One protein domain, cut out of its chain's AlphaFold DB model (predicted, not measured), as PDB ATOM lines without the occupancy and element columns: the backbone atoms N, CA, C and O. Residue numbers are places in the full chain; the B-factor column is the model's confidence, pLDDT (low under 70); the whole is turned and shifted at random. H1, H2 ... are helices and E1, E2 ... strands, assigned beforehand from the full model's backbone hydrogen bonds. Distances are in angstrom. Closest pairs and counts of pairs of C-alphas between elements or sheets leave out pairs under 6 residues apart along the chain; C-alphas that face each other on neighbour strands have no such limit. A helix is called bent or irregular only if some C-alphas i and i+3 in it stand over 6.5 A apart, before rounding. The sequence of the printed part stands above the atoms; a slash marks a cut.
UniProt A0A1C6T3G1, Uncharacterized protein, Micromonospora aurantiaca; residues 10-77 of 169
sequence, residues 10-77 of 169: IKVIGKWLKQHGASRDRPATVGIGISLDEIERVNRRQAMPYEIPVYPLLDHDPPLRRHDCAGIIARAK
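This is residues 10 to 77 of the 169 residues of an uncharacterized protein of Micromonospora aurantiaca (UniProt A0A1C6T3G1). Two short parallel strands, E1 and E2, lie side by side in a loose frame, with H1 near their first residues and H2 and H3 beyond their last; residues 70 to 77, of which 70 to 75 belong to H3, stick out. The printed part has 68 residues, with three named helices and two strands in the order H1, E1, H2, E2, H3, class mixed. It is loose, radius of gyration of the C-alphas 14.3 A, spanning 38 by 28 by 20 A.

H1, residues 10 to 19, 14.3 A, begins at C-alpha 10 (257.539, 93.428, 153.383). E1 is residues 28 to 31, irregular H2 36 to 41 (C-alphas 37 and 40 are 8.3 A apart), E2 51 to 54. H3, residues 66 to 75, 14.6 A, ends at C-alpha 75 (286.680, 79.788, 155.179).

The closest C-alphas of H1 and E1, Leu 17 and Ala 28, are 7.0 A apart. E1 and E2 are parallel at 32 degrees; N 30 and O 52 are 2.8 A apart, within hydrogen-bond range. E1, H2, E2 form a strand-helix-strand unit, two parallel neighbour strands with a helix between, its crossover right-handed. H2 and H3 are close but not clearly touching, closest C-alphas Asp 37 and Arg 66, 6.9 A. Every O i to N i+4 pair is within range in H1 and H3; H2 has 0 of 2, and 1 of 3 O i to N i+3 pairs.

C-alphas 25 and 77, the farthest apart, are 41.0 A apart. The printed part has no cut; the link E2 to H3 is long; no printed residue is under 70 in pLDDT.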
ATOM      1  N   ILE A  10     258.056  93.078 152.048       88.44
ATOM      2  CA  ILE A  10     257.539  93.428 153.383       88.44
ATOM      3  C   ILE A  10     256.207  92.727 153.676       88.44
ATOM      4  O   ILE A  10     256.076  92.058 154.700       88.44
ATOM      5  N   LYS A  11     255.218  92.837 152.780       90.81
ATOM      6  CA  LYS A  11     253.897  92.215 152.973       90.81
ATOM      7  C   LYS A  11     253.975  90.689 152.990       90.81
ATOM      8  O   LYS A  11     253.271  90.065 153.779       90.81
ATOM      9  N   VAL A  12     254.836  90.097 152.159       93.62
ATOM     10  CA  VAL A  12     255.038  88.639 152.105       93.62
ATOM     11  C   VAL A  12     255.631  88.125 153.416       93.62
ATOM     12  O   VAL A  12     255.069  87.204 154.005       93.62
ATOM     13  N   ILE A  13     256.693  88.766 153.919       93.12
ATOM     14  CA  ILE A  13     257.292  88.428 155.218       93.12
ATOM     15  C   ILE A  13     256.258  88.602 156.333       93.12
ATOM     16  O   ILE A  13     256.043  87.683 157.114       93.12
ATOM     17  N   GLY A  14     255.547  89.732 156.372       94.25
ATOM     18  CA  GLY A  14     254.522  89.978 157.388       94.25
ATOM     19  C   GLY A  14     253.383  88.954 157.371       94.25
ATOM     20  O   GLY A  14     252.935  88.518 158.431       94.25
ATOM     21  N   LYS A  15     252.930  88.531 156.183       96.00
ATOM     22  CA  LYS A  15     251.939  87.454 156.035       96.00
ATOM     23  C   LYS A  15     252.477  86.143 156.601       96.00
ATOM     24  O   LYS A  15     251.775  85.499 157.376       96.00
ATOM     25  N   TRP A  16     253.709  85.783 156.247       97.06
ATOM     26  CA  TRP A  16     254.352  84.570 156.739       97.06
ATOM     27  C   TRP A  16     254.494  84.599 158.265       97.06
ATOM     28  O   TRP A  16     254.035  83.677 158.929       97.06
ATOM     29  N   LEU A  17     255.004  85.689 158.847       97.19
ATOM     30  CA  LEU A  17     255.157  85.832 160.300       97.19
ATOM     31  C   LEU A  17     253.828  85.637 161.042       97.19
ATOM     32  O   LEU A  17     253.756  84.856 161.988       97.19
ATOM     33  N   LYS A  18     252.751  86.284 160.578       96.62
ATOM     34  CA  LYS A  18     251.414  86.145 161.180       96.62
ATOM     35  C   LYS A  18     250.865  84.724 161.072       96.62
ATOM     36  O   LYS A  18     250.293  84.224 162.034       96.62
ATOM     37  N   GLN A  19     251.061  84.062 159.931       97.69
ATOM     38  CA  GLN A  19     250.674  82.658 159.748       97.69
ATOM     39  C   GLN A  19     251.409  81.718 160.712       97.69
ATOM     40  O   GLN A  19     250.863  80.686 161.083       97.69
ATOM     41  N   HIS A  20     252.603  82.105 161.165       97.12
ATOM     42  CA  HIS A  20     253.401  81.366 162.144       97.12
ATOM     43  C   HIS A  20     253.224  81.908 163.577       97.12
ATOM     44  O   HIS A  20     254.000  81.605 164.484       97.12
ATOM     45  N   GLY A  21     252.164  82.691 163.806       96.44
ATOM     46  CA  GLY A  21     251.722  83.115 165.130       96.44
ATOM     47  C   GLY A  21     252.390  84.375 165.677       96.44
ATOM     48  O   GLY A  21     252.197  84.685 166.855       96.44
ATOM     49  N   ALA A  22     253.132  85.117 164.850       97.50
ATOM     50  CA  ALA A  22     253.596  86.446 165.223       97.50
ATOM     51  C   ALA A  22     252.396  87.386 165.407       97.50
ATOM     52  O   ALA A  22     251.541  87.530 164.528       97.50
ATOM     53  N   SER A  23     252.349  88.045 166.553       96.94
ATOM     54  CA  SER A  23     251.309  89.000 166.930       96.94
ATOM     55  C   SER A  23     251.929  90.136 167.736       96.94
ATOM     56  O   SER A  23     253.132  90.133 167.979       96.94
ATOM     57  N   ARG A  24     251.122  91.117 168.148       96.12
ATOM     58  CA  ARG A  24     251.607  92.208 169.002       96.12
ATOM     59  C   ARG A  24     252.120  91.703 170.351       96.12
ATOM     60  O   ARG A  24     253.156  92.161 170.810       96.12
ATOM     61  N   ASP A  25     251.410  90.746 170.942       97.31
ATOM     62  CA  ASP A  25     251.722  90.210 172.274       97.31
ATOM     63  C   ASP A  25     252.783  89.103 172.218       97.31
ATOM     64  O   ASP A  25     253.434  88.790 173.211       97.31
ATOM     65  N   ARG A  26     252.984  88.518 171.032       97.00
ATOM     66  CA  ARG A  26     254.022  87.523 170.757       97.00
ATOM     67  C   ARG A  26     254.748  87.866 169.452       97.00
ATOM     68  O   ARG A  26     254.493  87.218 168.431       97.00
ATOM     69  N   PRO A  27     255.584  88.917 169.445       97.38
ATOM     70  CA  PRO A  27     256.287  89.346 168.246       97.38
ATOM     71  C   PRO A  27     257.392  88.352 167.869       97.38
ATOM     72  O   PRO A  27     257.943  87.652 168.717       97.38
ATOM     73  N   ALA A  28     257.720  88.286 166.580       97.75
ATOM     74  CA  ALA A  28     258.797  87.441 166.077       97.75
ATOM     75  C   ALA A  28     260.125  88.200 166.025       97.75
ATOM     76  O   ALA A  28     260.168  89.346 165.575       97.75
ATOM     77  N   THR A  29     261.218  87.534 166.398       97.00
ATOM     78  CA  THR A  29     262.577  88.037 166.168       97.00
ATOM     79  C   THR A  29     262.921  87.941 164.685       97.00
ATOM     80  O   THR A  29     262.894  86.859 164.101       97.00
ATOM     81  N   VAL A  30     263.252  89.073 164.065       95.69
ATOM     82  CA  VAL A  30     263.573  89.170 162.638       95.69
ATOM     83  C   VAL A  30     265.033  89.578 162.483       95.69
ATOM     84  O   VAL A  30     265.384  90.738 162.687       95.69
ATOM     85  N   GLY A  31     265.883  88.625 162.100       95.19
ATOM     86  CA  GLY A  31     267.290  88.886 161.802       95.19
ATOM     87  C   GLY A  31     267.459  89.637 160.485       95.19
ATOM     88  O   GLY A  31     267.023  89.165 159.434       95.19
ATOM     89  N   ILE A  32     268.108  90.799 160.533       94.50
ATOM     90  CA  ILE A  32     268.383  91.630 159.363       94.50
ATOM     91  C   ILE A  32     269.899  91.722 159.176       94.50
ATOM     92  O   ILE A  32     270.609  92.290 160.001       94.50
ATOM     93  N   GLY A  33     270.399  91.172 158.066       93.94
ATOM     94  CA  GLY A  33     271.819  91.221 157.708       93.94
ATOM     95  C   GLY A  33     272.235  92.597 157.187       93.94
ATOM     96  O   GLY A  33     272.375  92.766 155.980       93.94
ATOM     97  N   ILE A  34     272.384  93.572 158.086       95.38
ATOM     98  CA  ILE A  34     272.998  94.879 157.813       95.38
ATOM     99  C   ILE A  34     274.413  94.850 158.374       95.38
ATOM    100  O   ILE A  34     274.590  94.583 159.557       95.38
ATOM    101  N   SER A  35     275.396  95.088 157.515       95.94
ATOM    102  CA  SER A  35     276.813  95.134 157.878       95.94
ATOM    103  C   SER A  35     277.219  96.508 158.427       95.94
ATOM    104  O   SER A  35     276.473  97.482 158.310       95.94
ATOM    105  N   LEU A  36     278.421  96.608 159.004       96.75
ATOM    106  CA  LEU A  36     278.961  97.870 159.519       96.75
ATOM    107  C   LEU A  36     279.084  98.954 158.429       96.75
ATOM    108  O   LEU A  36     278.891 100.132 158.717       96.75
ATOM    109  N   ASP A  37     279.373  98.575 157.181       95.44
ATOM    110  CA  ASP A  37     279.437  99.488 156.028       95.44
ATOM    111  C   ASP A  37     278.069  99.983 155.529       95.44
ATOM    112  O   ASP A  37     278.012 100.832 154.644       95.44
ATOM    113  N   GLU A  38     276.982  99.484 156.116       94.00
ATOM    114  CA  GLU A  38     275.599  99.798 155.760       94.00
ATOM    115  C   GLU A  38     274.796 100.305 156.970       94.00
ATOM    116  O   GLU A  38     273.561 100.237 156.987       94.00
ATOM    117  N   ILE A  39     275.479 100.770 158.021       95.12
ATOM    118  CA  ILE A  39     274.868 101.131 159.307       95.12
ATOM    119  C   ILE A  39     273.769 102.198 159.170       95.12
ATOM    120  O   ILE A  39     272.789 102.188 159.913       95.12
ATOM    121  N   GLU A  40     273.841 103.063 158.159       93.75
ATOM    122  CA  GLU A  40     272.815 104.062 157.853       93.75
ATOM    123  C   GLU A  40     271.485 103.452 157.376       93.75
ATOM    124  O   GLU A  40     270.487 104.164 157.215       93.75
ATOM    125  N   ARG A  41     271.456 102.144 157.093       91.88
ATOM    126  CA  ARG A  41     270.249 101.387 156.736       91.88
ATOM    127  C   ARG A  41     269.515 100.836 157.959       91.88
ATOM    128  O   ARG A  41     268.360 100.418 157.814       91.88
ATOM    129  N   VAL A  42     270.142 100.841 159.136       94.06
ATOM    130  CA  VAL A  42     269.528 100.412 160.399       94.06
ATOM    131  C   VAL A  42     268.284 101.253 160.670       94.06
ATOM    132  O   VAL A  42     268.277 102.463 160.461       94.06
ATOM    133  N   ASN A  43     267.193 100.604 161.082       89.31
ATOM    134  CA  ASN A  43     265.915 101.243 161.414       89.31
ATOM    135  C   ASN A  43     265.289 102.165 160.337       89.31
ATOM    136  O   ASN A  43     264.291 102.822 160.620       89.31
ATOM    137  N   ARG A  44     265.770 102.176 159.078       87.50
ATOM    138  CA  ARG A  44     265.147 102.965 157.984       87.50
ATOM    139  C   ARG A  44     263.688 102.596 157.720       87.50
ATOM    140  O   ARG A  44     262.929 103.393 157.175       87.50
ATOM    141  N   ARG A  45     263.304 101.366 158.051       85.19
ATOM    142  CA  ARG A  45     261.921 100.898 158.016       85.19
ATOM    143  C   ARG A  45     261.420 100.804 159.450       85.19
ATOM    144  O   ARG A  45     262.034 100.123 160.265       85.19
ATOM    145  N   GLN A  46     260.249 101.381 159.701       87.94
ATOM    146  CA  GLN A  46     259.531 101.163 160.949       87.94
ATOM    147  C   GLN A  46     259.172  99.677 161.107       87.94
ATOM    148  O   GLN A  46     258.532  99.082 160.231       87.94
ATOM    149  N   ALA A  47     259.600  99.080 162.220       91.88
ATOM    150  CA  ALA A  47     259.219  97.723 162.583       91.88
ATOM    151  C   ALA A  47     257.700  97.633 162.765       91.88
ATOM    152  O   ALA A  47     257.061  98.545 163.296       91.88
ATOM    153  N   MET A  48     257.112  96.532 162.303       93.88
ATOM    154  CA  MET A  48     255.687  96.299 162.522       93.88
ATOM    155  C   MET A  48     255.449  95.849 163.966       93.88
ATOM    156  O   MET A  48     256.342  95.257 164.562       93.88
ATOM    157  N   PRO A  49     254.235  96.020 164.523       95.62
ATOM    158  CA  PRO A  49     253.953  95.652 165.915       95.62
ATOM    159  C   PRO A  49     254.205  94.180 166.276       95.62
ATOM    160  O   PRO A  49     254.220  93.849 167.451       95.62
ATOM    161  N   TYR A  50     254.348  93.300 165.282       96.12
ATOM    162  CA  TYR A  50     254.601  91.865 165.433       96.12
ATOM    163  C   TYR A  50     256.061  91.469 165.126       96.12
ATOM    164  O   TYR A  50     256.350  90.288 164.943       96.12
ATOM    165  N   GLU A  51     256.975  92.437 165.022       96.94
ATOM    166  CA  GLU A  51     258.386  92.234 164.678       96.94
ATOM    167  C   GLU A  51     259.306  92.836 165.749       96.94
ATOM    168  O   GLU A  51     259.110  93.973 166.173       96.94
ATOM    169  N   ILE A  52     260.356  92.100 166.115       96.50
ATOM    170  CA  ILE A  52     261.521  92.596 166.854       96.50
ATOM    171  C   ILE A  52     262.730  92.470 165.917       96.50
ATOM    172  O   ILE A  52     263.229  91.357 165.727       96.50
ATOM    173  N   PRO A  53     263.179  93.557 165.265       95.56
ATOM    174  CA  PRO A  53     264.359  93.503 164.412       95.56
ATOM    175  C   PRO A  53     265.625  93.305 165.255       95.56
ATOM    176  O   PRO A  53     265.796  93.959 166.280       95.56
ATOM    177  N   VAL A  54     266.518  92.433 164.794       96.56
ATOM    178  CA  VAL A  54     267.871  92.248 165.351       96.56
ATOM    179  C   VAL A  54     268.905  92.329 164.232       96.56
ATOM    180  O   VAL A  54     268.576  92.053 163.070       96.56
ATOM    181  N   TYR A  55     270.146  92.690 164.562       97.19
ATOM    182  CA  TYR A  55     271.193  92.988 163.580       97.19
ATOM    183  C   TYR A  55     272.459  92.159 163.846       97.19
ATOM    184  O   TYR A  55     273.487  92.716 164.217       97.19
ATOM    185  N   PRO A  56     272.439  90.835 163.582       97.06
ATOM    186  CA  PRO A  56     273.490  89.923 164.044       97.06
ATOM    187  C   PRO A  56     274.907  90.256 163.561       97.06
ATOM    188  O   PRO A  56     275.879  89.893 164.212       97.06
ATOM    189  N   LEU A  57     275.040  90.918 162.407       97.31
ATOM    190  CA  LEU A  57     276.344  91.332 161.878       97.31
ATOM    191  C   LEU A  57     276.917  92.542 162.632       97.31
ATOM    192  O   LEU A  57     278.134  92.674 162.714       97.31
ATOM    193  N   LEU A  58     276.054  93.406 163.174       97.62
ATOM    194  CA  LEU A  58     276.442  94.527 164.033       97.62
ATOM    195  C   LEU A  58     276.644  94.081 165.482       97.62
ATOM    196  O   LEU A  58     277.514  94.617 166.156       97.62
ATOM    197  N   ASP A  59     275.866  93.092 165.930       96.12
ATOM    198  CA  ASP A  59     275.953  92.511 167.275       96.12
ATOM    199  C   ASP A  59     277.187  91.597 167.451       96.12
ATOM    200  O   ASP A  59     277.491  91.163 168.561       96.12
ATOM    201  N   HIS A  60     277.895  91.274 166.363       96.81
ATOM    202  CA  HIS A  60     279.159  90.538 166.397       96.81
ATOM    203  C   HIS A  60     280.285  91.404 166.992       96.81
ATOM    204  O   HIS A  60     280.297  92.617 166.802       96.81
ATOM    205  N   ASP A  61     281.268  90.783 167.651       95.38
ATOM    206  CA  ASP A  61     282.434  91.472 168.217       95.38
ATOM    207  C   ASP A  61     283.746  90.974 167.568       95.38
ATOM    208  O   ASP A  61     284.124  89.815 167.770       95.38
ATOM    209  N   PRO A  62     284.431  91.793 166.743       95.25
ATOM    210  CA  PRO A  62     284.038  93.138 166.303       95.25
ATOM    211  C   PRO A  62     282.906  93.106 165.251       95.25
ATOM    212  O   PRO A  62     282.778  92.102 164.545       95.25
ATOM    213  N   PRO A  63     282.128  94.192 165.063       97.19
ATOM    214  CA  PRO A  63     281.066  94.242 164.055       97.19
ATOM    215  C   PRO A  63     281.572  93.927 162.643       97.19
ATOM    216  O   PRO A  63     282.601  94.450 162.207       97.19
ATOM    217  N   LEU A  64     280.833  93.095 161.909       97.56
ATOM    218  CA  LEU A  64     281.251  92.580 160.607       97.56
ATOM    219  C   LEU A  64     280.982  93.578 159.479       97.56
ATOM    220  O   LEU A  64     279.887  94.135 159.347       97.56
ATOM    221  N   ARG A  65     281.963  93.732 158.591       96.25
ATOM    222  CA  ARG A  65     281.811  94.390 157.292       96.25
ATOM    223  C   ARG A  65     281.423  93.368 156.227       96.25
ATOM    224  O   ARG A  65     281.552  92.151 156.391       96.25
ATOM    225  N   ARG A  66     280.981  93.851 155.071       92.38
ATOM    226  CA  ARG A  66     280.598  92.995 153.943       92.38
ATOM    227  C   ARG A  66     281.719  92.065 153.467       92.38
ATOM    228  O   ARG A  66     281.444  90.918 153.115       92.38
ATOM    229  N   HIS A  67     282.973  92.522 153.471       93.25
ATOM    230  CA  HIS A  67     284.111  91.681 153.083       93.25
ATOM    231  C   HIS A  67     284.395  90.569 154.104       93.25
ATOM    232  O   HIS A  67     284.761  89.462 153.706       93.25
ATOM    233  N   ASP A  68     284.137  90.809 155.395       96.25
ATOM    234  CA  ASP A  68     284.274  89.784 156.433       96.25
ATOM    235  C   ASP A  68     283.293  88.637 156.196       96.25
ATOM    236  O   ASP A  68     283.665  87.468 156.305       96.25
ATOM    237  N   CYS A  69     282.061  88.958 155.785       94.75
ATOM    238  CA  CYS A  69     281.046  87.963 155.441       94.75
ATOM    239  C   CYS A  69     281.515  87.048 154.298       94.75
ATOM    240  O   CYS A  69     281.387  85.828 154.391       94.75
ATOM    241  N   ALA A  70     282.105  87.617 153.240       93.75
ATOM    242  CA  ALA A  70     282.680  86.832 152.146       93.75
ATOM    243  C   ALA A  70     283.826  85.932 152.638       93.75
ATOM    244  O   ALA A  70     283.876  84.751 152.290       93.75
ATOM    245  N   GLY A  71     284.696  86.454 153.508       95.88
ATOM    246  CA  GLY A  71     285.771  85.687 154.134       95.88
ATOM    247  C   GLY A  71     285.268  84.532 155.007       95.88
ATOM    248  O   GLY A  71     285.819  83.435 154.938       95.88
ATOM    249  N   ILE A  72     284.207  84.738 155.795       95.75
ATOM    250  CA  ILE A  72     283.567  83.692 156.614       95.75
ATOM    251  C   ILE A  72     283.037  82.562 155.722       95.75
ATOM    252  O   ILE A  72     283.322  81.393 155.983       95.75
ATOM    253  N   ILE A  73     282.322  82.906 154.648       95.69
ATOM    254  CA  ILE A  73     281.764  81.935 153.693       95.69
ATOM    255  C   ILE A  73     282.887  81.140 153.009       95.69
ATOM    256  O   ILE A  73     282.830  79.911 152.951       95.69
ATOM    257  N   ALA A  74     283.946  81.824 152.564       95.88
ATOM    258  CA  ALA A  74     285.095  81.187 151.926       95.88
ATOM    259  C   ALA A  74     285.856  80.251 152.883       95.88
ATOM    260  O   ALA A  74     286.204  79.134 152.500       95.88
ATOM    261  N   ARG A  75     286.067  80.651 154.148       97.12
ATOM    262  CA  ARG A  75     286.680  79.788 155.179       97.12
ATOM    263  C   ARG A  75     285.838  78.549 155.474       97.12
ATOM    264  O   ARG A  75     286.397  77.484 155.725       97.12
ATOM    265  N   ALA A  76     284.515  78.665 155.379       97.31
ATOM    266  CA  ALA A  76     283.596  77.532 155.452       97.31
ATOM    267  C   ALA A  76     283.594  76.656 154.181       97.31
ATOM    268  O   ALA A  76     282.848  75.682 154.118       97.31
ATOM    269  N   LYS A  77     284.426  76.973 153.175       97.25
ATOM    270  CA  LYS A  77     284.507  76.292 151.871       97.25
ATOM    271  C   LYS A  77     283.182  76.303 151.102       97.25
ATOM    272  O   LYS A  77     282.901  75.395 150.323       97.25
TER     273      LYS A  77